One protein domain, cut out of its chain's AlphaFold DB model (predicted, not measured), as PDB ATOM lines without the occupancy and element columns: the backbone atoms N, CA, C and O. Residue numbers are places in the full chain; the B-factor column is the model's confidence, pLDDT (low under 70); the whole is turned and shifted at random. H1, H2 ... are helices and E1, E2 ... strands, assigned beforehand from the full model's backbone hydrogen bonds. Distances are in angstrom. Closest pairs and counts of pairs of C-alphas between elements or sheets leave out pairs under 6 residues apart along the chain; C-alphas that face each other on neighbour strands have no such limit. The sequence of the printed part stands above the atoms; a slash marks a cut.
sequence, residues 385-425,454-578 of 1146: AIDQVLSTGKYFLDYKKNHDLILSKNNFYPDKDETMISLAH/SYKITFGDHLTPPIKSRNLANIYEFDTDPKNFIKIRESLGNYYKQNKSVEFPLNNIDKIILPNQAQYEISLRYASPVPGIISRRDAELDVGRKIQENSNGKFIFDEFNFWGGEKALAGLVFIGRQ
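AT A GLANCE: This is residues 385 to 425 and 454 to 578 of the 1146 residues of the protein "TcdA_TcdB_pore domain-containing protein" of Silvanigrella paludirubra (UniProt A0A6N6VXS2). An elongated body has its longest helix, H1, in the middle: the first part of H1 packs on a three-strand sheet, E7 E9 E8, toward one end, and its last residues come near the strand pair E2 E5 toward the other. H4 starts at the side of H1 and runs off about perpendicular to reach short H2; the hairpin E3 E4 lies toward the end with the sheet, and the small pair E1 E6 at the opposite end. The printed part has 166 residues with four named helices and nine named strands, in the order H1 E1 E2 E3 E4 H2 H3 E5 E6 E7 H4 E8 E9. The class is mixed, helices and strands; the three-strand sheet, E2 E5 and E3 E4 are antiparallel, E1 E6 parallel. The whole is only just compact, close to loose, with a radius of gyration of the C-alphas of 18.2 A and spans of 61 by 33 by 26 A.

HOW THE PARTS SIT: In the largest sheet E9, residues 565 to 576, is the inner strand. Its residues 568 to 576 pair with E7, residues 520 to 527 (N 523 and O 573, 2.9 A), and its residues 565 to 568 with E8, residues 558 to 561 (N 559 and O 567, 2.9 A), a staggered pairing; E8 and E9 form a hairpin. H1, residues 385 to 407, is on this sheet at a height of 9.5 A, with Val 389 and Ala 570 the closest C-alphas of H1 and E9, 4.1 A. H4, residues 539 to 550, touches H1 about perpendicular, at 77 degrees, the closest C-alphas being those of Gly 393 and Glu 540, 4.4 A; H4 only grazes the sheet. H2, residues 488 to 491, touches H4, Ser 491 to Ile 547 being the closest C-alphas at 4.8 A, and touches H3, residues 494 to 498, only at the corner, where the closest C-alphas, of Glu 490 and Lys 497, are 4.8 A apart. E2, residues 454 to 459, and E5, residues 501 to 505, are antiparallel at 153 degrees, with N 455 and O 504 at 2.8 A. E1, residues 420 to 422, and E6, residues 511 to 513, are parallel, with N 513 and O 421 at 2.8 A. E3, residues 467 to 470, and E4, residues 476 to 478, form a hairpin, with N 468 and O 477 at 2.8 A; both are apart from E7, E8 and E9. H1 and H3 have every O i to N i+4 pair within hydrogen-bond range and H4 has 7 of 8, while H2 is too short for such a pair.

IN THESE COORDINATES: H1 begins at C-alpha 385, (125.097, 169.174, 68.463), and is 33.1 A long, as is E9, which ends at C-alpha 576, (134.800, 155.143, 86.961). E7 is 21.7 A, H4 16.6 A and E2 16.4 A long.

THE WHOLE: The C-alphas farthest apart, of Asp 417 and Leu 472, are 61.9 A apart. Residues 426 to 453 are not printed, with 20.4 A between C-alphas 425 and 454. The links H1 to E1 and E7 to H4 are long. Mean pLDDT of the printed part is 80.3; 36 residues are under 70, among them 409 to 418 and 560 to 566.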
ATOM      1  N   ALA A 385     125.410 168.796  67.088       51.75
ATOM      2  CA  ALA A 385     125.097 169.174  68.463       51.75
ATOM      3  C   ALA A 385     123.696 168.693  68.875       51.75
ATOM      4  O   ALA A 385     123.530 168.206  69.988       51.75
ATOM      5  N   ILE A 386     122.700 168.751  67.988       57.44
ATOM      6  CA  ILE A 386     121.362 168.186  68.219       57.44
ATOM      7  C   ILE A 386     121.435 166.656  68.326       57.44
ATOM      8  O   ILE A 386     120.876 166.101  69.264       57.44
ATOM      9  N   ASP A 387     122.161 165.974  67.440       64.31
ATOM     10  CA  ASP A 387     122.378 164.523  67.474       64.31
ATOM     11  C   ASP A 387     123.097 164.103  68.762       64.31
ATOM     12  O   ASP A 387     122.744 163.106  69.392       64.31
ATOM     13  N   GLN A 388     124.071 164.897  69.204       69.94
ATOM     14  CA  GLN A 388     124.774 164.741  70.473       69.94
ATOM     15  C   GLN A 388     123.844 164.927  71.686       69.94
ATOM     16  O   GLN A 388     123.897 164.138  72.637       69.94
ATOM     17  N   VAL A 389     122.950 165.922  71.652       74.56
ATOM     18  CA  VAL A 389     121.930 166.135  72.693       74.56
ATOM     19  C   VAL A 389     120.920 164.988  72.712       74.56
ATOM     20  O   VAL A 389     120.626 164.456  73.783       74.56
ATOM     21  N   LEU A 390     120.443 164.535  71.550       75.06
ATOM     22  CA  LEU A 390     119.547 163.380  71.431       75.06
ATOM     23  C   LEU A 390     120.227 162.100  71.925       75.06
ATOM     24  O   LEU A 390     119.620 161.334  72.668       75.06
ATOM     25  N   SER A 391     121.503 161.888  71.596       75.69
ATOM     26  CA  SER A 391     122.294 160.768  72.117       75.69
ATOM     27  C   SER A 391     122.432 160.826  73.641       75.69
ATOM     28  O   SER A 391     122.338 159.795  74.310       75.69
ATOM     29  N   THR A 392     122.620 162.018  74.208       81.75
ATOM     30  CA  THR A 392     122.717 162.207  75.660       81.75
ATOM     31  C   THR A 392     121.368 161.988  76.353       81.75
ATOM     32  O   THR A 392     121.293 161.274  77.352       81.75
ATOM     33  N   GLY A 393     120.274 162.516  75.796       82.00
ATOM     34  CA  GLY A 393     118.917 162.226  76.266       82.00
ATOM     35  C   GLY A 393     118.576 160.736  76.169       82.00
ATOM     36  O   GLY A 393     117.995 160.159  77.089       82.00
ATOM     37  N   LYS A 394     118.998 160.077  75.081       86.12
ATOM     38  CA  LYS A 394     118.793 158.644  74.860       86.12
ATOM     39  C   LYS A 394     119.497 157.811  75.925       86.12
ATOM     40  O   LYS A 394     118.891 156.863  76.413       86.12
ATOM     41  N   TYR A 395     120.705 158.190  76.344       87.75
ATOM     42  CA  TYR A 395     121.374 157.540  77.472       87.75
ATOM     43  C   TYR A 395     120.509 157.575  78.743       87.75
ATOM     44  O   TYR A 395     120.271 156.530  79.345       87.75
ATOM     45  N   PHE A 396     119.969 158.737  79.133       91.00
ATOM     46  CA  PHE A 396     119.107 158.820  80.321       91.00
ATOM     47  C   PHE A 396     117.799 158.041  80.159       91.00
ATOM     48  O   PHE A 396     117.326 157.419  81.112       91.00
ATOM     49  N   LEU A 397     117.221 158.044  78.956       92.94
ATOM     50  CA  LEU A 397     116.045 157.241  78.642       92.94
ATOM     51  C   LEU A 397     116.336 155.739  78.759       92.94
ATOM     52  O   LEU A 397     115.532 155.014  79.341       92.94
ATOM     53  N   ASP A 398     117.468 155.273  78.240       88.50
ATOM     54  CA  ASP A 398     117.877 153.871  78.314       88.50
ATOM     55  C   ASP A 398     118.231 153.472  79.753       88.50
ATOM     56  O   ASP A 398     117.805 152.411  80.209       88.50
ATOM     57  N   TYR A 399     118.890 154.352  80.514       90.44
ATOM     58  CA  TYR A 399     119.137 154.174  81.947       90.44
ATOM     59  C   TYR A 399     117.826 154.023  82.731       90.44
ATOM     60  O   TYR A 399     117.651 153.070  83.495       90.44
ATOM     61  N   LYS A 400     116.849 154.907  82.484       93.44
ATOM     62  CA  LYS A 400     115.502 154.808  83.064       93.44
ATOM     63  C   LYS A 400     114.832 153.483  82.699       93.44
ATOM     64  O   LYS A 400     114.310 152.801  83.579       93.44
ATOM     65  N   LYS A 401     114.860 153.105  81.416       92.06
ATOM     66  CA  LYS A 401     114.279 151.844  80.936       92.06
ATOM     67  C   LYS A 401     114.918 150.636  81.612       92.06
ATOM     68  O   LYS A 401     114.189 149.721  81.960       92.06
ATOM     69  N   ASN A 402     116.233 150.626  81.837       89.88
ATOM     70  CA  ASN A 402     116.904 149.516  82.521       89.88
ATOM     71  C   ASN A 402     116.423 149.348  83.969       89.88
ATOM     72  O   ASN A 402     116.205 148.223  84.416       89.88
ATOM     73  N   HIS A 403     116.208 150.454  84.688       90.31
ATOM     74  CA  HIS A 403     115.609 150.404  86.026       90.31
ATOM     75  C   HIS A 403     114.165 149.907  85.980       90.31
ATOM     76  O   HIS A 403     113.811 149.004  86.734       90.31
ATOM     77  N   ASP A 404     113.344 150.442  85.072       90.38
ATOM     78  CA  ASP A 404     111.945 150.013  84.902       90.38
ATOM     79  C   ASP A 404     111.840 148.515  84.609       90.38
ATOM     80  O   ASP A 404     110.957 147.824  85.112       90.38
ATOM     81  N   LEU A 405     112.776 148.010  83.815       87.06
ATOM     82  CA  LEU A 405     112.841 146.630  83.385       87.06
ATOM     83  C   LEU A 405     113.034 145.670  84.564       87.06
ATOM     84  O   LEU A 405     112.267 144.720  84.705       87.06
ATOM     85  N   ILE A 406     113.967 145.966  85.468       83.50
ATOM     86  CA  ILE A 406     114.179 145.167  86.685       83.50
ATOM     87  C   ILE A 406     112.997 145.329  87.644       83.50
ATOM     88  O   ILE A 406     112.496 144.349  88.190       83.50
ATOM     89  N   LEU A 407     112.494 146.554  87.816       85.12
ATOM     90  CA  LEU A 407     111.365 146.838  88.709       85.12
ATOM     91  C   LEU A 407     110.057 146.179  88.248       85.12
ATOM     92  O   LEU A 407     109.207 145.863  89.079       85.12
ATOM     93  N   SER A 408     109.916 145.902  86.948       80.31
ATOM     94  CA  SER A 408     108.783 145.155  86.390       80.31
ATOM     95  C   SER A 408     108.773 143.661  86.750       80.31
ATOM     96  O   SER A 408     107.834 142.964  86.377       80.31
ATOM     97  N   LYS A 409     109.778 143.174  87.502       68.88
ATOM     98  CA  LYS A 409     109.982 141.761  87.880       68.88
ATOM     99  C   LYS A 409     110.212 140.818  86.691       68.88
ATOM    100  O   LYS A 409     110.111 139.604  86.840       68.88
ATOM    101  N   ASN A 410     110.561 141.368  85.530       64.81
ATOM    102  CA  ASN A 410     111.014 140.597  84.379       64.81
ATOM    103  C   ASN A 410     112.493 140.251  84.571       64.81
ATOM    104  O   ASN A 410     113.378 140.968  84.104       64.81
ATOM    105  N   ASN A 411     112.759 139.176  85.309       62.50
ATOM    106  CA  ASN A 411     114.118 138.690  85.512       62.50
ATOM    107  C   ASN A 411     114.671 138.116  84.197       62.50
ATOM    108  O   ASN A 411     113.977 137.403  83.474       62.50
ATOM    109  N   PHE A 412     115.911 138.468  83.851       65.44
ATOM    110  CA  PHE A 412     116.513 138.072  82.580       65.44
ATOM    111  C   PHE A 412     117.094 136.667  82.650       65.44
ATOM    112  O   PHE A 412     118.126 136.461  83.288       65.44
ATOM    113  N   TYR A 413     116.463 135.743  81.927       62.66
ATOM    114  CA  TYR A 413     116.907 134.362  81.785       62.66
ATOM    115  C   TYR A 413     117.634 134.163  80.450       62.66
ATOM    116  O   TYR A 413     117.035 134.347  79.388       62.66
ATOM    117  N   PRO A 414     118.915 133.770  80.459       54.38
ATOM    118  CA  PRO A 414     119.590 133.284  79.256       54.38
ATOM    119  C   PRO A 414     119.364 131.777  79.018       54.38
ATOM    120  O   PRO A 414     119.765 131.272  77.967       54.38
ATOM    121  N   ASP A 415     118.723 131.066  79.957       54.50
ATOM    122  CA  ASP A 415     118.384 129.642  79.846       54.50
ATOM    123  C   ASP A 415     116.863 129.408  79.775       54.50
ATOM    124  O   ASP A 415     116.079 130.179  80.324       54.50
ATOM    125  N   LYS A 416     116.447 128.343  79.079       55.69
ATOM    126  CA  LYS A 416     115.039 127.988  78.821       55.69
ATOM    127  C   LYS A 416     114.295 127.477  80.054       55.69
ATOM    128  O   LYS A 416     113.070 127.527  80.055       55.69
ATOM    129  N   ASP A 417     115.026 127.002  81.057       59.31
ATOM    130  CA  ASP A 417     114.468 126.381  82.263       59.31
ATOM    131  C   ASP A 417     114.275 127.387  83.420       59.31
ATOM    132  O   ASP A 417     113.957 126.992  84.536       59.31
ATOM    133  N   GLU A 418     114.470 128.691  83.161       64.06
ATOM    134  CA  GLU A 418     114.291 129.798  84.120       64.06
ATOM    135  C   GLU A 418     115.139 129.696  85.410       64.06
ATOM    136  O   GLU A 418     114.821 130.316  86.423       64.06
ATOM    137  N   THR A 419     116.266 128.972  85.391       76.00
ATOM    138  CA  THR A 419     117.083 128.775  86.608       76.00
ATOM    139  C   THR A 419     118.152 129.845  86.850       76.00
ATOM    140  O   THR A 419     118.832 129.829  87.874       76.00
ATOM    141  N   MET A 420     118.325 130.794  85.926       80.19
ATOM    142  CA  MET A 420     119.399 131.787  86.001       80.19
ATOM    143  C   MET A 420     118.910 133.218  85.829       80.19
ATOM    144  O   MET A 420     118.321 133.543  84.807       80.19
ATOM    145  N   ILE A 421     119.264 134.102  86.763       82.81
ATOM    146  CA  ILE A 421     119.031 135.546  86.629       82.81
ATOM    147  C   ILE A 421     120.307 136.249  86.183       82.81
ATOM    148  O   ILE A 421     121.380 136.014  86.741       82.81
ATOM    149  N   SER A 422     120.186 137.179  85.230       87.00
ATOM    150  CA  SER A 422     121.248 138.134  84.913       87.00
ATOM    151  C   SER A 422     120.990 139.540  85.442       87.00
ATOM    152  O   SER A 422     119.990 140.163  85.103       87.00
ATOM    153  N   LEU A 423     121.945 140.051  86.229       89.62
ATOM    154  CA  LEU A 423     121.994 141.442  86.701       89.62
ATOM    155  C   LEU A 423     123.047 142.287  85.960       89.62
ATOM    156  O   LEU A 423     123.310 143.421  86.347       89.62
ATOM    157  N   ALA A 424     123.645 141.733  84.903       87.06
ATOM    158  CA  ALA A 424     124.643 142.391  84.053       87.06
ATOM    159  C   ALA A 424     124.189 142.575  82.603       87.06
ATOM    160  O   ALA A 424     124.743 143.402  81.879       87.06
ATOM    161  N   HIS A 425     123.192 141.809  82.163       85.81
ATOM    162  CA  HIS A 425     122.775 141.796  80.769       85.81
ATOM    163  C   HIS A 425     121.255 141.826  80.619       85.81
ATOM    164  O   HIS A 425     120.512 141.441  81.522       85.81
ATOM    165  N   SER A 454     113.716 134.318  98.407       89.56
ATOM    166  CA  SER A 454     113.649 135.689  97.918       89.56
ATOM    167  C   SER A 454     115.013 136.348  98.011       89.56
ATOM    168  O   SER A 454     115.891 135.907  98.745       89.56
ATOM    169  N   TYR A 455     115.196 137.413  97.248       91.50
ATOM    170  CA  TYR A 455     116.383 138.237  97.343       91.50
ATOM    171  C   TYR A 455     116.017 139.703  97.193       91.50
ATOM    172  O   TYR A 455     115.049 140.066  96.520       91.50
ATOM    173  N   LYS A 456     116.790 140.571  97.834       93.69
ATOM    174  CA  LYS A 456     116.568 142.013  97.803       93.69
ATOM    175  C   LYS A 456     117.722 142.697  97.088       93.69
ATOM    176  O   LYS A 456     118.881 142.487  97.425       93.69
ATOM    177  N   ILE A 457     117.390 143.540  96.117       94.81
ATOM    178  CA  ILE A 457     118.350 144.416  95.439       94.81
ATOM    179  C   ILE A 457     118.265 145.790  96.091       94.81
ATOM    180  O   ILE A 457     117.173 146.346  96.212       94.81
ATOM    181  N   THR A 458     119.405 146.363  96.467       96.50
ATOM    182  CA  THR A 458     119.532 147.790  96.778       96.50
ATOM    183  C   THR A 458     120.265 148.480  95.638       96.50
ATOM    184  O   THR A 458     121.420 148.169  95.337       96.50
ATOM    185  N   PHE A 459     119.578 149.419  94.995       95.56
ATOM    186  CA  PHE A 459     120.117 150.166  93.869       95.56
ATOM    187  C   PHE A 459     121.066 151.262  94.347       95.56
ATOM    188  O   PHE A 459     120.763 151.996  95.293       95.56
ATOM    189  N   GLY A 460     122.182 151.382  93.635       93.31
ATOM    190  CA  GLY A 460     123.027 152.563  93.668       93.31
ATOM    191  C   GLY A 460     122.608 153.585  92.625       93.31
ATOM    192  O   GLY A 460     121.545 153.490  92.004       93.31
ATOM    193  N   ASP A 461     123.475 154.570  92.423       93.56
ATOM    194  CA  ASP A 461     123.220 155.652  91.483       93.56
ATOM    195  C   ASP A 461     124.489 156.086  90.752       93.56
ATOM    196  O   ASP A 461     125.585 155.961  91.296       93.56
ATOM    197  N   HIS A 462     124.348 156.630  89.546       91.69
ATOM    198  CA  HIS A 462     125.390 157.481  88.982       91.69
ATOM    199  C   HIS A 462     125.309 158.868  89.607       91.69
ATOM    200  O   HIS A 462     124.246 159.338  90.021       91.69
ATOM    201  N   LEU A 463     126.454 159.531  89.673       91.00
ATOM    202  CA  LEU A 463     126.594 160.810  90.343       91.00
ATOM    203  C   LEU A 463     127.013 161.867  89.329       91.00
ATOM    204  O   LEU A 463     127.888 161.617  88.513       91.00
ATOM    205  N   THR A 464     126.429 163.056  89.393       88.75
ATOM    206  CA  THR A 464     126.898 164.221  88.629       88.75
ATOM    207  C   THR A 464     127.109 165.391  89.581       88.75
ATOM    208  O   THR A 464     126.282 165.598  90.475       88.75
ATOM    209  N   PRO A 465     128.182 166.180  89.426       86.81
ATOM    210  CA  PRO A 465     128.356 167.370  90.242       86.81
ATOM    211  C   PRO A 465     127.219 168.372  89.960       86.81
ATOM    212  O   PRO A 465     126.836 168.549  88.796       86.81
ATOM    213  N   PRO A 466     126.635 169.007  90.993       91.00
ATOM    214  CA  PRO A 466     125.598 170.009  90.810       91.00
ATOM    215  C   PRO A 466     126.203 171.320  90.316       91.00
ATOM    216  O   PRO A 466     127.357 171.646  90.597       91.00
ATOM    217  N   ILE A 467     125.390 172.128  89.653       84.69
ATOM    218  CA  ILE A 467     125.719 173.515  89.351       84.69
ATOM    219  C   ILE A 467     125.669 174.307  90.661       84.69
ATOM    220  O   ILE A 467     124.633 174.382  91.326       84.69
ATOM    221  N   LYS A 468     126.810 174.883  91.034       81.06
ATOM    222  CA  LYS A 468     126.997 175.707  92.231       81.06
ATOM    223  C   LYS A 468     126.687 177.170  91.954       81.06
ATOM    224  O   LYS A 468     126.040 177.829  92.764       81.06
ATOM    225  N   SER A 469     127.183 177.687  90.833       73.25
ATOM    226  CA  SER A 469     127.050 179.095  90.470       73.25
ATOM    227  C   SER A 469     127.019 179.272  88.947       73.25
ATOM    228  O   SER A 469     127.394 178.378  88.181       73.25
ATOM    229  N   ARG A 470     126.538 180.438  88.515       69.56
ATOM    230  CA  ARG A 470     126.615 180.916  87.134       69.56
ATOM    231  C   ARG A 470     127.399 182.217  87.131       69.56
ATOM    232  O   ARG A 470     127.054 183.129  87.881       69.56
ATOM    233  N   ASN A 471     128.427 182.312  86.294       59.53
ATOM    234  CA  ASN A 471     129.121 183.582  86.091       59.53
ATOM    235  C   ASN A 471     128.374 184.471  85.074       59.53
ATOM    236  O   ASN A 471     127.452 184.021  84.395       59.53
ATOM    237  N   LEU A 472     128.793 185.734  84.939       46.47
ATOM    238  CA  LEU A 472     128.194 186.714  84.013       46.47
ATOM    239  C   LEU A 472     128.247 186.292  82.529       46.47
ATOM    240  O   LEU A 472     127.540 186.868  81.709       46.47
ATOM    241  N   ALA A 473     129.056 185.283  82.189       44.75
ATOM    242  CA  ALA A 473     129.171 184.696  80.854       44.75
ATOM    243  C   ALA A 473     128.366 183.385  80.691       44.75
ATOM    244  O   ALA A 473     128.536 182.685  79.695       44.75
ATOM    245  N   ASN A 474     127.502 183.027  81.652       55.44
ATOM    246  CA  ASN A 474     126.688 181.800  81.656       55.44
ATOM    247  C   ASN A 474     127.494 180.491  81.532       55.44
ATOM    248  O   ASN A 474     127.021 179.472  81.006       55.44
ATOM    249  N   ILE A 475     128.714 180.509  82.068       62.41
ATOM    250  CA  ILE A 475     129.521 179.318  82.327       62.41
ATOM    251  C   ILE A 475     129.088 178.760  83.685       62.41
ATOM    252  O   ILE A 475     128.974 179.505  84.663       62.41
ATOM    253  N   TYR A 476     128.820 177.454  83.733       71.19
ATOM    254  CA  TYR A 476     128.461 176.774  84.972       71.19
ATOM    255  C   TYR A 476     129.714 176.458  85.771       71.19
ATOM    256  O   TYR A 476     130.626 175.797  85.272       71.19
ATOM    257  N   GLU A 477     129.726 176.882  87.027       76.62
ATOM    258  CA  GLU A 477     130.652 176.342  88.007       76.62
ATOM    259  C   GLU A 477     129.990 175.149  88.682       76.62
ATOM    260  O   GLU A 477     128.881 175.254  89.213       76.62
ATOM    261  N   PHE A 478     130.674 174.012  88.657       83.44
ATOM    262  CA  PHE A 478     130.207 172.785  89.284       83.44
ATOM    263  C   PHE A 478     130.773 172.668  90.697       83.44
ATOM    264  O   PHE A 478     131.931 173.009  90.941       83.44
ATOM    265  N   ASP A 479     129.958 172.195  91.637       83.88
ATOM    266  CA  ASP A 479     130.452 171.837  92.962       83.88
ATOM    267  C   ASP A 479     131.334 170.592  92.857       83.88
ATOM    268  O   ASP A 479     130.958 169.604  92.227       83.88
ATOM    269  N   THR A 480     132.506 170.644  93.477       80.69
ATOM    270  CA  THR A 480     133.469 169.544  93.476       80.69
ATOM    271  C   THR A 480     133.339 168.651  94.703       80.69
ATOM    272  O   THR A 480     133.959 167.591  94.716       80.69
ATOM    273  N   ASP A 481     132.537 169.024  95.712       84.00
ATOM    274  CA  ASP A 481     132.300 168.174  96.886       84.00
ATOM    275  C   ASP A 481     131.382 166.988  96.525       84.00
ATOM    276  O   ASP A 481     130.185 167.190  96.277       84.00
ATOM    277  N   PRO A 482     131.886 165.733  96.558       80.75
ATOM    278  CA  PRO A 482     131.102 164.543  96.231       80.75
ATOM    279  C   PRO A 482     129.830 164.374  97.069       80.75
ATOM    280  O   PRO A 482     128.904 163.694  96.627       80.75
ATOM    281  N   LYS A 483     129.760 164.971  98.267       84.31
ATOM    282  CA  LYS A 483     128.576 164.906  99.141       84.31
ATOM    283  C   LYS A 483     127.361 165.616  98.554       84.31
ATOM    284  O   LYS A 483     126.233 165.248  98.869       84.31
ATOM    285  N   ASN A 484     127.593 166.611  97.702       86.75
ATOM    286  CA  ASN A 484     126.541 167.416  97.093       86.75
ATOM    287  C   ASN A 484     126.122 166.885  95.716       86.75
ATOM    288  O   ASN A 484     125.260 167.484  95.069       86.75
ATOM    289  N   PHE A 485     126.717 165.778  95.258       92.19
ATOM    290  CA  PHE A 485     126.483 165.251  93.919       92.19
ATOM    291  C   PHE A 485     125.036 164.808  93.733       92.19
ATOM    292  O   PHE A 485     124.411 164.194  94.601       92.19
ATOM    293  N   ILE A 486     124.509 165.131  92.560       93.38
ATOM    294  CA  ILE A 486     123.165 164.765  92.151       93.38
ATOM    295  C   ILE A 486     123.182 163.297  91.768       93.38
ATOM    296  O   ILE A 486     123.989 162.842  90.960       93.38
ATOM    297  N   LYS A 487     122.234 162.585  92.350       94.62
ATOM    298  CA  LYS A 487     121.923 161.193  92.084       94.62
ATOM    299  C   LYS A 487     120.966 161.109  90.892       94.62
ATOM    300  O   LYS A 487     119.858 161.657  90.950       94.62
ATOM    301  N   ILE A 488     121.411 160.504  89.793       94.12
ATOM    302  CA  ILE A 488     120.698 160.504  88.507       94.12
ATOM    303  C   ILE A 488     119.406 159.683  88.576       94.12
ATOM    304  O   ILE A 488     118.343 160.188  88.219       94.12
ATOM    305  N   ARG A 489     119.468 158.444  89.072       93.62
ATOM    306  CA  ARG A 489     118.332 157.534  89.259       93.62
ATOM    307  C   ARG A 489     117.292 158.154  90.177       93.62
ATOM    308  O   ARG A 489     116.112 158.153  89.842       93.62
ATOM    309  N   GLU A 490     117.703 158.708  91.315       94.38
ATOM    310  CA  GLU A 490     116.779 159.416  92.209       94.38
ATOM    311  C   GLU A 490     116.106 160.609  91.500       94.38
ATOM    312  O   GLU A 490     114.911 160.851  91.679       94.38
ATOM    313  N   SER A 491     116.837 161.323  90.641       94.69
ATOM    314  CA  SER A 491     116.312 162.448  89.852       94.69
ATOM    315  C   SER A 491     115.374 162.035  88.705       94.69
ATOM    316  O   SER A 491     114.674 162.885  88.163       94.69
ATOM    317  N   LEU A 492     115.253 160.746  88.366       93.06
ATOM    318  CA  LEU A 492     114.241 160.276  87.408       93.06
ATOM    319  C   LEU A 492     112.803 160.409  87.950       93.06
ATOM    320  O   LEU A 492     111.850 160.423  87.169       93.06
ATOM    321  N   GLY A 493     112.634 160.505  89.276       91.31
ATOM    322  CA  GLY A 493     111.353 160.780  89.928       91.31
ATOM    323  C   GLY A 493     111.184 160.120  91.300       91.31
ATOM    324  O   GLY A 493     111.934 159.224  91.691       91.31
ATOM    325  N   ASN A 494     110.137 160.527  92.027       88.88
ATOM    326  CA  ASN A 494     109.846 160.049  93.390       88.88
ATOM    327  C   ASN A 494     109.694 158.526  93.493       88.88
ATOM    328  O   ASN A 494     110.085 157.946  94.504       88.88
ATOM    329  N   TYR A 495     109.183 157.877  92.444       90.00
ATOM    330  CA  TYR A 495     109.076 156.419  92.388       90.00
ATOM    331  C   TYR A 495     110.438 155.737  92.596       90.00
ATOM    332  O   TYR A 495     110.540 154.814  93.402       90.00
ATOM    333  N   TYR A 496     111.506 156.223  91.958       92.31
ATOM    334  CA  TYR A 496     112.843 155.642  92.109       92.31
ATOM    335  C   TYR A 496     113.458 155.966  93.474       92.31
ATOM    336  O   TYR A 496     114.099 155.097  94.064       92.31
ATOM    337  N   LYS A 497     113.212 157.168  94.017       88.50
ATOM    338  CA  LYS A 497     113.635 157.539  95.383       88.50
ATOM    339  C   LYS A 497     113.036 156.607  96.442       88.50
ATOM    340  O   LYS A 497     113.742 156.161  97.338       88.50
ATOM    341  N   GLN A 498     111.744 156.302  96.326       89.06
ATOM    342  CA  GLN A 498     111.032 155.430  97.268       89.06
ATOM    343  C   GLN A 498     111.432 153.959  97.105       89.06
ATOM    344  O   GLN A 498     111.604 153.250  98.092       89.06
ATOM    345  N   ASN A 499     111.654 153.508  95.869       88.88
ATOM    346  CA  ASN A 499     112.067 152.140  95.560       88.88
ATOM    347  C   ASN A 499     113.597 152.017  95.489       88.88
ATOM    348  O   ASN A 499     114.143 151.541  94.490       88.88
ATOM    349  N   LYS A 500     114.309 152.475  96.531       92.69
ATOM    350  CA  LYS A 500     115.771 152.290  96.630       92.69
ATOM    351  C   LYS A 500     116.140 150.813  96.796       92.69
ATOM    352  O   LYS A 500     117.140 150.370  96.235       92.69
ATOM    353  N   SER A 501     115.321 150.055  97.521       93.38
ATOM    354  CA  SER A 501     115.502 148.615  97.655       93.38
ATOM    355  C   SER A 501     114.212 147.871  97.359       93.38
ATOM    356  O   SER A 501     113.155 148.249  97.863       93.38
ATOM    357  N   VAL A 502     114.308 146.805  96.571       92.12
ATOM    358  CA  VAL A 502     113.156 146.026  96.108       92.12
ATOM    359  C   VAL A 502     113.437 144.541  96.278       92.12
ATOM    360  O   VAL A 502     114.553 144.082  96.043       92.12
ATOM    361  N   GLU A 503     112.422 143.811  96.729       91.81
ATOM    362  CA  GLU A 503     112.480 142.372  96.974       91.81
ATOM    363  C   GLU A 503     111.861 141.591  95.806       91.81
ATOM    364  O   GLU A 503     110.799 141.951  95.284       91.81
ATOM    365  N   PHE A 504     112.530 140.509  95.416       89.19
ATOM    366  CA  PHE A 504     112.200 139.644  94.290       89.19
ATOM    367  C   PHE A 504     112.142 138.178  94.741       89.19
ATOM    368  O   PHE A 504     112.886 137.784  95.639       89.19
ATOM    369  N   PRO A 505     111.275 137.348  94.136       87.19
ATOM    370  CA  PRO A 505     111.258 135.913  94.404       87.19
ATOM    371  C   PRO A 505     112.463 135.212  93.756       87.19
ATOM    372  O   PRO A 505     112.886 135.590  92.666       87.19
ATOM    373  N   LEU A 506     112.970 134.161  94.406       82.75
ATOM    374  CA  LEU A 506     114.087 133.331  93.929       82.75
ATOM    375  C   LEU A 506     113.615 132.015  93.268       82.75
ATOM    376  O   LEU A 506     114.436 131.187  92.902       82.75
ATOM    377  N   ASN A 507     112.301 131.810  93.108       75.38
ATOM    378  CA  ASN A 507     111.687 130.562  92.628       75.38
ATOM    379  C   ASN A 507     112.473 129.882  91.486       75.38
ATOM    380  O   ASN A 507     112.573 130.438  90.395       75.38
ATOM    381  N   ASN A 508     112.949 128.657  91.732       76.06
ATOM    382  CA  ASN A 508     113.694 127.805  90.792       76.06
ATOM    383  C   ASN A 508     115.045 128.361  90.296       76.06
ATOM    384  O   ASN A 508     115.605 127.801  89.357       76.06
ATOM    385  N   ILE A 509     115.590 129.411  90.918       82.38
ATOM    386  CA  ILE A 509     116.869 130.016  90.525       82.38
ATOM    387  C   ILE A 509     118.019 129.386  91.305       82.38
ATOM    388  O   ILE A 509     118.049 129.433  92.531       82.38
ATOM    389  N   ASP A 510     118.989 128.840  90.574       84.50
ATOM    390  CA  ASP A 510     120.217 128.248  91.109       84.50
ATOM    391  C   ASP A 510     121.468 129.068  90.749       84.50
ATOM    392  O   ASP A 510     122.525 128.890  91.356       84.50
ATOM    393  N   LYS A 511     121.371 129.989  89.779       86.94
ATOM    394  CA  LYS A 511     122.502 130.785  89.270       86.94
ATOM    395  C   LYS A 511     122.180 132.268  89.172       86.94
ATOM    396  O   LYS A 511     121.128 132.675  88.678       86.94
ATOM    397  N   ILE A 512     123.140 133.097  89.562       87.69
ATOM    398  CA  ILE A 512     123.028 134.555  89.529       87.69
ATOM    399  C   ILE A 512     124.250 135.125  88.827       87.69
ATOM    400  O   ILE A 512     125.361 135.054  89.347       87.69
ATOM    401  N   ILE A 513     124.053 135.734  87.658       90.12
ATOM    402  CA  ILE A 513     125.097 136.535  87.019       90.12
ATOM    403  C   ILE A 513     125.149 137.890  87.721       90.12
ATOM    404  O   ILE A 513     124.177 138.650  87.687       90.12
ATOM    405  N   LEU A 514     126.292 138.168  88.345       92.00
ATOM    406  CA  LEU A 514     126.526 139.356  89.154       92.00
ATOM    407  C   LEU A 514     126.516 140.647  88.316       92.00
ATOM    408  O   LEU A 514     126.778 140.591  87.116       92.00
ATOM    409  N   PRO A 515     126.243 141.814  88.926       92.19
ATOM    410  CA  PRO A 515     126.213 143.091  88.219       92.19
ATOM    411  C   PRO A 515     127.611 143.526  87.772       92.19
ATOM    412  O   PRO A 515     128.542 143.518  88.565       92.19
ATOM    413  N   ASN A 516     127.753 143.985  86.529       88.50
ATOM    414  CA  ASN A 516     129.036 144.395  85.939       88.50
ATOM    415  C   ASN A 516     129.168 145.909  85.724       88.50
ATOM    416  O   ASN A 516     130.097 146.356  85.047       88.50
ATOM    417  N   GLN A 517     128.244 146.688  86.282       88.75
ATOM    418  CA  GLN A 517     128.186 148.131  86.119       88.75
ATOM    419  C   GLN A 517     128.745 148.838  87.357       88.75
ATOM    420  O   GLN A 517     128.250 148.677  88.471       88.75
ATOM    421  N   ALA A 518     129.773 149.657  87.144       88.31
ATOM    422  CA  ALA A 518     130.340 150.488  88.204       88.31
ATOM    423  C   ALA A 518     129.525 151.780  88.359       88.31
ATOM    424  O   ALA A 518     128.922 152.276  87.403       88.31
ATOM    425  N   GLN A 519     129.547 152.373  89.545       89.06
ATOM    426  CA  GLN A 519     129.151 153.758  89.724       89.06
ATOM    427  C   GLN A 519     130.074 154.658  88.897       89.06
ATOM    428  O   GLN A 519     131.300 154.516  88.895       89.06
ATOM    429  N   TYR A 520     129.458 155.621  88.222       86.12
ATOM    430  CA  TYR A 520     130.168 156.640  87.463       86.12
ATOM    431  C   TYR A 520     129.892 158.006  88.052       86.12
ATOM    432  O   TYR A 520     128.757 158.318  88.416       86.12
ATOM    433  N   GLU A 521     130.944 158.807  88.097       85.62
ATOM    434  CA  GLU A 521     130.820 160.250  88.097       85.62
ATOM    435  C   GLU A 521     130.690 160.719  86.650       85.62
ATOM    436  O   GLU A 521     131.542 160.419  85.812       85.62
ATOM    437  N   ILE A 522     129.594 161.401  86.348       84.12
ATOM    438  CA  ILE A 522     129.260 161.864  85.011       84.12
ATOM    439  C   ILE A 522     129.539 163.359  84.951       84.12
ATOM    440  O   ILE A 522     128.824 164.156  85.552       84.12
ATOM    441  N   SER A 523     130.579 163.744  84.218       78.81
ATOM    442  CA  SER A 523     130.837 165.148  83.914       78.81
ATOM    443  C   SER A 523     130.040 165.577  82.684       78.81
ATOM    444  O   SER A 523     129.922 164.839  81.702       78.81
ATOM    445  N   LEU A 524     129.499 166.791  82.745       82.25
ATOM    446  CA  LEU A 524     128.532 167.311  81.786       82.25
ATOM    447  C   LEU A 524     129.195 168.259  80.788       82.25
ATOM    448  O   LEU A 524     129.910 169.181  81.180       82.25
ATOM    449  N   ARG A 525     128.926 168.065  79.493       77.12
ATOM    450  CA  ARG A 525     129.359 168.966  78.416       77.12
ATOM    451  C   ARG A 525     128.155 169.527  77.682       77.12
ATOM    452  O   ARG A 525     127.303 168.780  77.212       77.12
ATOM    453  N   TYR A 526     128.116 170.846  77.564       77.19
ATOM    454  CA  TYR A 526     127.010 171.569  76.948       77.19
ATOM    455  C   TYR A 526     127.408 172.070  75.567       77.19
ATOM    456  O   TYR A 526     128.534 172.536  75.388       77.19
ATOM    457  N   ALA A 527     126.469 172.019  74.628       64.88
ATOM    458  CA  ALA A 527     126.578 172.677  73.336       64.88
ATOM    459  C   ALA A 527     125.681 173.920  73.301       64.88
ATOM    460  O   ALA A 527     124.604 173.950  73.900       64.88
ATOM    461  N   SER A 528     126.156 174.948  72.604       64.06
ATOM    462  CA  SER A 528     125.438 176.194  72.342       64.06
ATOM    463  C   SER A 528     125.972 176.776  71.030       64.06
ATOM    464  O   SER A 528     127.196 176.869  70.898       64.06
ATOM    465  N   PRO A 529     125.110 177.195  70.090       51.53
ATOM    466  CA  PRO A 529     123.650 177.096  70.109       51.53
ATOM    467  C   PRO A 529     123.147 175.707  69.664       51.53
ATOM    468  O   PRO A 529     123.776 175.039  68.847       51.53
ATOM    469  N   VAL A 530     121.988 175.283  70.175       61.47
ATOM    470  CA  VAL A 530     121.263 174.051  69.787       61.47
ATOM    471  C   VAL A 530     119.801 174.373  69.447       61.47
ATOM    472  O   VAL A 530     118.900 174.150  70.254       61.47
ATOM    473  N   PRO A 531     119.535 174.962  68.271       50.59
ATOM    474  CA  PRO A 531     118.238 175.563  67.972       50.59
ATOM    475  C   PRO A 531     117.089 174.547  67.937       50.59
ATOM    476  O   PRO A 531     117.210 173.461  67.368       50.59
ATOM    477  N   GLY A 532     115.939 174.941  68.487       56.16
ATOM    478  CA  GLY A 532     114.696 174.178  68.461       56.16
ATOM    479  C   GLY A 532     114.603 173.056  69.496       56.16
ATOM    480  O   GLY A 532     113.535 172.452  69.610       56.16
ATOM    481  N   ILE A 533     115.655 172.776  70.271       69.75
ATOM    482  CA  ILE A 533     115.677 171.683  71.243       69.75
ATOM    483  C   ILE A 533     114.656 171.882  72.366       69.75
ATOM    484  O   ILE A 533     113.930 170.942  72.683       69.75
ATOM    485  N   ILE A 534     114.510 173.101  72.895       70.81
ATOM    486  CA  ILE A 534     113.607 173.415  74.018       70.81
ATOM    487  C   ILE A 534     112.143 173.167  73.624       70.81
ATOM    488  O   ILE A 534     111.337 172.702  74.428       70.81
ATOM    489  N   SER A 535     111.801 173.434  72.361       62.06
ATOM    490  CA  SER A 535     110.443 173.243  71.833       62.06
ATOM    491  C   SER A 535     110.113 171.790  71.458       62.06
ATOM    492  O   SER A 535     108.937 171.430  71.361       62.06
ATOM    493  N   ARG A 536     111.128 170.934  71.266       68.44
ATOM    494  CA  ARG A 536     110.957 169.523  70.882       68.44
ATOM    495  C   ARG A 536     110.511 168.669  72.056       68.44
ATOM    496  O   ARG A 536     110.954 168.870  73.181       68.44
ATOM    497  N   ARG A 537     109.662 167.675  71.788       78.25
ATOM    498  CA  ARG A 537     109.038 166.797  72.797       78.25
ATOM    499  C   ARG A 537     109.316 165.320  72.519       78.25
ATOM    500  O   ARG A 537     108.401 164.503  72.478       78.25
ATOM    501  N   ASP A 538     110.585 165.000  72.300       81.12
ATOM    502  CA  ASP A 538     111.046 163.621  72.138       81.12
ATOM    503  C   ASP A 538     111.185 162.939  73.514       81.12
ATOM    504  O   ASP A 538     111.493 163.591  74.518       81.12
ATOM    505  N   ALA A 539     110.969 161.622  73.585       82.88
ATOM    506  CA  ALA A 539     110.973 160.887  74.856       82.88
ATOM    507  C   ALA A 539     112.331 160.968  75.577       82.88
ATOM    508  O   ALA A 539     112.388 161.033  76.806       82.88
ATOM    509  N   GLU A 540     113.418 160.980  74.811       82.44
ATOM    510  CA  GLU A 540     114.794 161.165  75.260       82.44
ATOM    511  C   GLU A 540     115.036 162.533  75.913       82.44
ATOM    512  O   GLU A 540     115.708 162.606  76.944       82.44
ATOM    513  N   LEU A 541     114.453 163.605  75.372       88.44
ATOM    514  CA  LEU A 541     114.602 164.961  75.907       88.44
ATOM    515  C   LEU A 541     113.767 165.141  77.178       88.44
ATOM    516  O   LEU A 541     114.237 165.691  78.173       88.44
ATOM    517  N   ASP A 542     112.543 164.611  77.175       92.19
ATOM    518  CA  ASP A 542     111.630 164.704  78.313       92.19
ATOM    519  C   ASP A 542     112.184 163.993  79.567       92.19
ATOM    520  O   ASP A 542     111.915 164.426  80.688       92.19
ATOM    521  N   VAL A 543     112.989 162.928  79.425       92.00
ATOM    522  CA  VAL A 543     113.677 162.309  80.576       92.00
ATOM    523  C   VAL A 543     114.775 163.219  81.132       92.00
ATOM    524  O   VAL A 543     114.852 163.386  82.349       92.00
ATOM    525  N   GLY A 544     115.583 163.845  80.272       90.44
ATOM    526  CA  GLY A 544     116.600 164.815  80.693       90.44
ATOM    527  C   GLY A 544     115.998 166.004  81.452       90.44
ATOM    528  O   GLY A 544     116.475 166.371  82.528       90.44
ATOM    529  N   ARG A 545     114.876 166.541  80.960       92.50
ATOM    530  CA  ARG A 545     114.133 167.625  81.627       92.50
ATOM    531  C   ARG A 545     113.547 167.216  82.971       92.50
ATOM    532  O   ARG A 545     113.634 167.982  83.922       92.50
ATOM    533  N   LYS A 546     113.039 165.987  83.098       93.31
ATOM    534  CA  LYS A 546     112.588 165.457  84.398       93.31
ATOM    535  C   LYS A 546     113.716 165.407  85.424       93.31
ATOM    536  O   LYS A 546     113.482 165.714  86.589       93.31
ATOM    537  N   ILE A 547     114.934 165.047  85.008       93.62
ATOM    538  CA  ILE A 547     116.113 165.090  85.887       93.62
ATOM    539  C   ILE A 547     116.387 166.537  86.319       93.62
ATOM    540  O   ILE A 547     116.564 166.791  87.511       93.62
ATOM    541  N   GLN A 548     116.353 167.492  85.385       93.81
ATOM    542  CA  GLN A 548     116.495 168.925  85.680       93.81
ATOM    543  C   GLN A 548     115.447 169.417  86.691       93.81
ATOM    544  O   GLN A 548     115.818 169.987  87.720       93.81
ATOM    545  N   GLU A 549     114.166 169.133  86.459       92.31
ATOM    546  CA  GLU A 549     113.057 169.491  87.351       92.31
ATOM    547  C   GLU A 549     113.238 168.894  88.755       92.31
ATOM    548  O   GLU A 549     113.236 169.619  89.749       92.31
ATOM    549  N   ASN A 550     113.483 167.584  88.851       93.62
ATOM    550  CA  ASN A 550     113.608 166.878  90.132       93.62
ATOM    551  C   ASN A 550     114.910 167.181  90.892       93.62
ATOM    552  O   ASN A 550     115.026 166.835  92.073       93.62
ATOM    553  N   SER A 551     115.887 167.799  90.224       89.25
ATOM    554  CA  SER A 551     117.132 168.289  90.823       89.25
ATOM    555  C   SER A 551     117.038 169.733  91.338       89.25
ATOM    556  O   SER A 551     118.028 170.267  91.843       89.25
ATOM    557  N   ASN A 552     115.868 170.375  91.216       86.19
ATOM    558  CA  ASN A 552     115.635 171.784  91.552       86.19
ATOM    559  C   ASN A 552     116.601 172.741  90.825       86.19
ATOM    560  O   ASN A 552     117.118 173.683  91.425       86.19
ATOM    561  N   GLY A 553     116.889 172.472  89.546       76.75
ATOM    562  CA  GLY A 553     117.759 173.316  88.719       76.75
ATOM    563  C   GLY A 553     119.255 173.218  89.039       76.75
ATOM    564  O   GLY A 553     120.045 173.976  88.479       76.75
ATOM    565  N   LYS A 554     119.669 172.286  89.910       86.31
ATOM    566  CA  LYS A 554     121.090 171.968  90.132       86.31
ATOM    567  C   LYS A 554     121.686 171.149  88.983       86.31
ATOM    568  O   LYS A 554     122.904 171.107  88.838       86.31
ATOM    569  N   PHE A 555     120.847 170.505  88.179       91.69
ATOM    570  CA  PHE A 555     121.181 169.917  86.886       91.69
ATOM    571  C   PHE A 555     120.397 170.661  85.807       91.69
ATOM    572  O   PHE A 555     119.201 170.898  85.977       91.69
ATOM    573  N   ILE A 556     121.058 171.014  84.706       87.75
ATOM    574  CA  ILE A 556     120.420 171.649  83.552       87.75
ATOM    575  C   ILE A 556     120.606 170.707  82.363       87.75
ATOM    576  O   ILE A 556     121.719 170.353  81.998       87.75
ATOM    577  N   PHE A 557     119.506 170.252  81.785       89.94
ATOM    578  CA  PHE A 557     119.485 169.500  80.544       89.94
ATOM    579  C   PHE A 557     119.410 170.441  79.348       89.94
ATOM    580  O   PHE A 557     120.230 170.332  78.442       89.94
ATOM    581  N   ASP A 558     118.472 171.388  79.371       86.62
ATOM    582  CA  ASP A 558     118.362 172.465  78.396       86.62
ATOM    583  C   ASP A 558     117.896 173.775  79.053       86.62
ATOM    584  O   ASP A 558     117.183 173.791  80.059       86.62
ATOM    585  N   GLU A 559     118.366 174.900  78.516       80.38
ATOM    586  CA  GLU A 559     117.886 176.229  78.887       80.38
ATOM    587  C   GLU A 559     118.092 177.244  77.757       80.38
ATOM    588  O   GLU A 559     118.928 177.071  76.867       80.38
ATOM    589  N   PHE A 560     117.330 178.337  77.808       66.69
ATOM    590  CA  PHE A 560     117.515 179.472  76.913       66.69
ATOM    591  C   PHE A 560     118.424 180.513  77.569       66.69
ATOM    592  O   PHE A 560     118.125 181.012  78.656       66.69
ATOM    593  N   ASN A 561     119.515 180.871  76.895       57.75
ATOM    594  CA  ASN A 561     120.450 181.892  77.341       57.75
ATOM    595  C   ASN A 561     120.316 183.164  76.486       57.75
ATOM    596  O   ASN A 561     120.489 183.136  75.271       57.75
ATOM    597  N   PHE A 562     120.092 184.298  77.152       43.19
ATOM    598  CA  PHE A 562     119.881 185.619  76.554       43.19
ATOM    599  C   PHE A 562     120.993 186.101  75.600       43.19
ATOM    600  O   PHE A 562     120.703 186.890  74.707       43.19
ATOM    601  N   TRP A 563     122.243 185.653  75.779       39.44
ATOM    602  CA  TRP A 563     123.387 186.075  74.952       39.44
ATOM    603  C   TRP A 563     123.859 185.021  73.929       39.44
ATOM    604  O   TRP A 563     124.772 185.317  73.170       39.44
ATOM    605  N   GLY A 564     123.300 183.800  73.913       47.56
ATOM    606  CA  GLY A 564     123.859 182.676  73.132       47.56
ATOM    607  C   GLY A 564     122.864 181.618  72.638       47.56
ATOM    608  O   GLY A 564     123.287 180.555  72.180       47.56
ATOM    609  N   GLY A 565     121.560 181.894  72.740       56.38
ATOM    610  CA  GLY A 565     120.490 181.048  72.211       56.38
ATOM    611  C   GLY A 565     120.143 179.850  73.098       56.38
ATOM    612  O   GLY A 565     120.373 179.852  74.309       56.38
ATOM    613  N   GLU A 566     119.541 178.826  72.493       60.09
ATOM    614  CA  GLU A 566     119.259 177.558  73.172       60.09
ATOM    615  C   GLU A 566     120.568 176.819  73.472       60.09
ATOM    616  O   GLU A 566     121.410 176.651  72.588       60.09
ATOM    617  N   LYS A 567     120.727 176.363  74.715       75.38
ATOM    618  CA  LYS A 567     121.868 175.583  75.198       75.38
ATOM    619  C   LYS A 567     121.350 174.267  75.757       75.38
ATOM    620  O   LYS A 567     120.382 174.268  76.513       75.38
ATOM    621  N   ALA A 568     122.008 173.156  75.440       83.12
ATOM    622  CA  ALA A 568     121.641 171.857  75.995       83.12
ATOM    623  C   ALA A 568     122.846 170.951  76.223       83.12
ATOM    624  O   ALA A 568     123.951 171.177  75.721       83.12
ATOM    625  N   LEU A 569     122.623 169.922  77.026       84.31
ATOM    626  CA  LEU A 569     123.595 168.909  77.376       84.31
ATOM    627  C   LEU A 569     123.851 167.981  76.178       84.31
ATOM    628  O   LEU A 569     122.993 167.187  75.804       84.31
ATOM    629  N   ALA A 570     125.045 168.075  75.598       75.69
ATOM    630  CA  ALA A 570     125.434 167.392  74.363       75.69
ATOM    631  C   ALA A 570     126.472 166.279  74.590       75.69
ATOM    632  O   ALA A 570     126.775 165.495  73.695       75.69
ATOM    633  N   GLY A 571     127.046 166.168  75.787       76.12
ATOM    634  CA  GLY A 571     128.003 165.106  76.055       76.12
ATOM    635  C   GLY A 571     128.106 164.726  77.517       76.12
ATOM    636  O   GLY A 571     128.038 165.571  78.410       76.12
ATOM    637  N   LEU A 572     128.358 163.439  77.727       77.88
ATOM    638  CA  LEU A 572     128.638 162.833  79.020       77.88
ATOM    639  C   LEU A 572     130.072 162.303  79.007       77.88
ATOM    640  O   LEU A 572     130.492 161.654  78.047       77.88
ATOM    641  N   VAL A 573     130.830 162.588  80.060       76.50
ATOM    642  CA  VAL A 573     132.143 161.983  80.295       76.50
ATOM    643  C   VAL A 573     132.040 161.135  81.551       76.50
ATOM    644  O   VAL A 573     131.704 161.648  82.614       76.50
ATOM    645  N   PHE A 574     132.303 159.838  81.416       78.31
ATOM    646  CA  PHE A 574     132.184 158.876  82.507       78.31
ATOM    647  C   PHE A 574     133.529 158.669  83.190       78.31
ATOM    648  O   PHE A 574     134.509 158.277  82.553       78.31
ATOM    649  N   ILE A 575     133.560 158.889  84.499       77.31
ATOM    650  CA  ILE A 575     134.711 158.614  85.353       77.31
ATOM    651  C   ILE A 575     134.325 157.474  86.296       77.31
ATOM    652  O   ILE A 575     133.427 157.605  87.131       77.31
ATOM    653  N   GLY A 576     134.997 156.333  86.136       74.44
ATOM    654  CA  GLY A 576     134.800 155.143  86.961       74.44
ATOM    655  C   GLY A 576     135.120 155.393  88.430       74.44
ATOM    656  O   GLY A 576     136.246 155.767  88.752       74.44
ATOM    657  N   ARG A 577     134.156 155.152  89.326       83.44
ATOM    658  CA  ARG A 577     134.390 155.137  90.775       83.44
ATOM    659  C   ARG A 577     134.516 153.704  91.273       83.44
ATOM    660  O   ARG A 577     133.838 152.804  90.775       83.44
ATOM    661  N   GLN A 578     135.372 153.496  92.276       89.38
ATOM    662  CA  GLN A 578     135.413 152.218  92.986       89.38
ATOM    663  C   GLN A 578     134.021 151.945  93.562       89.38
ATOM    664  O   GLN A 578     133.474 152.758  94.303       89.38
TER     665      GLN A 578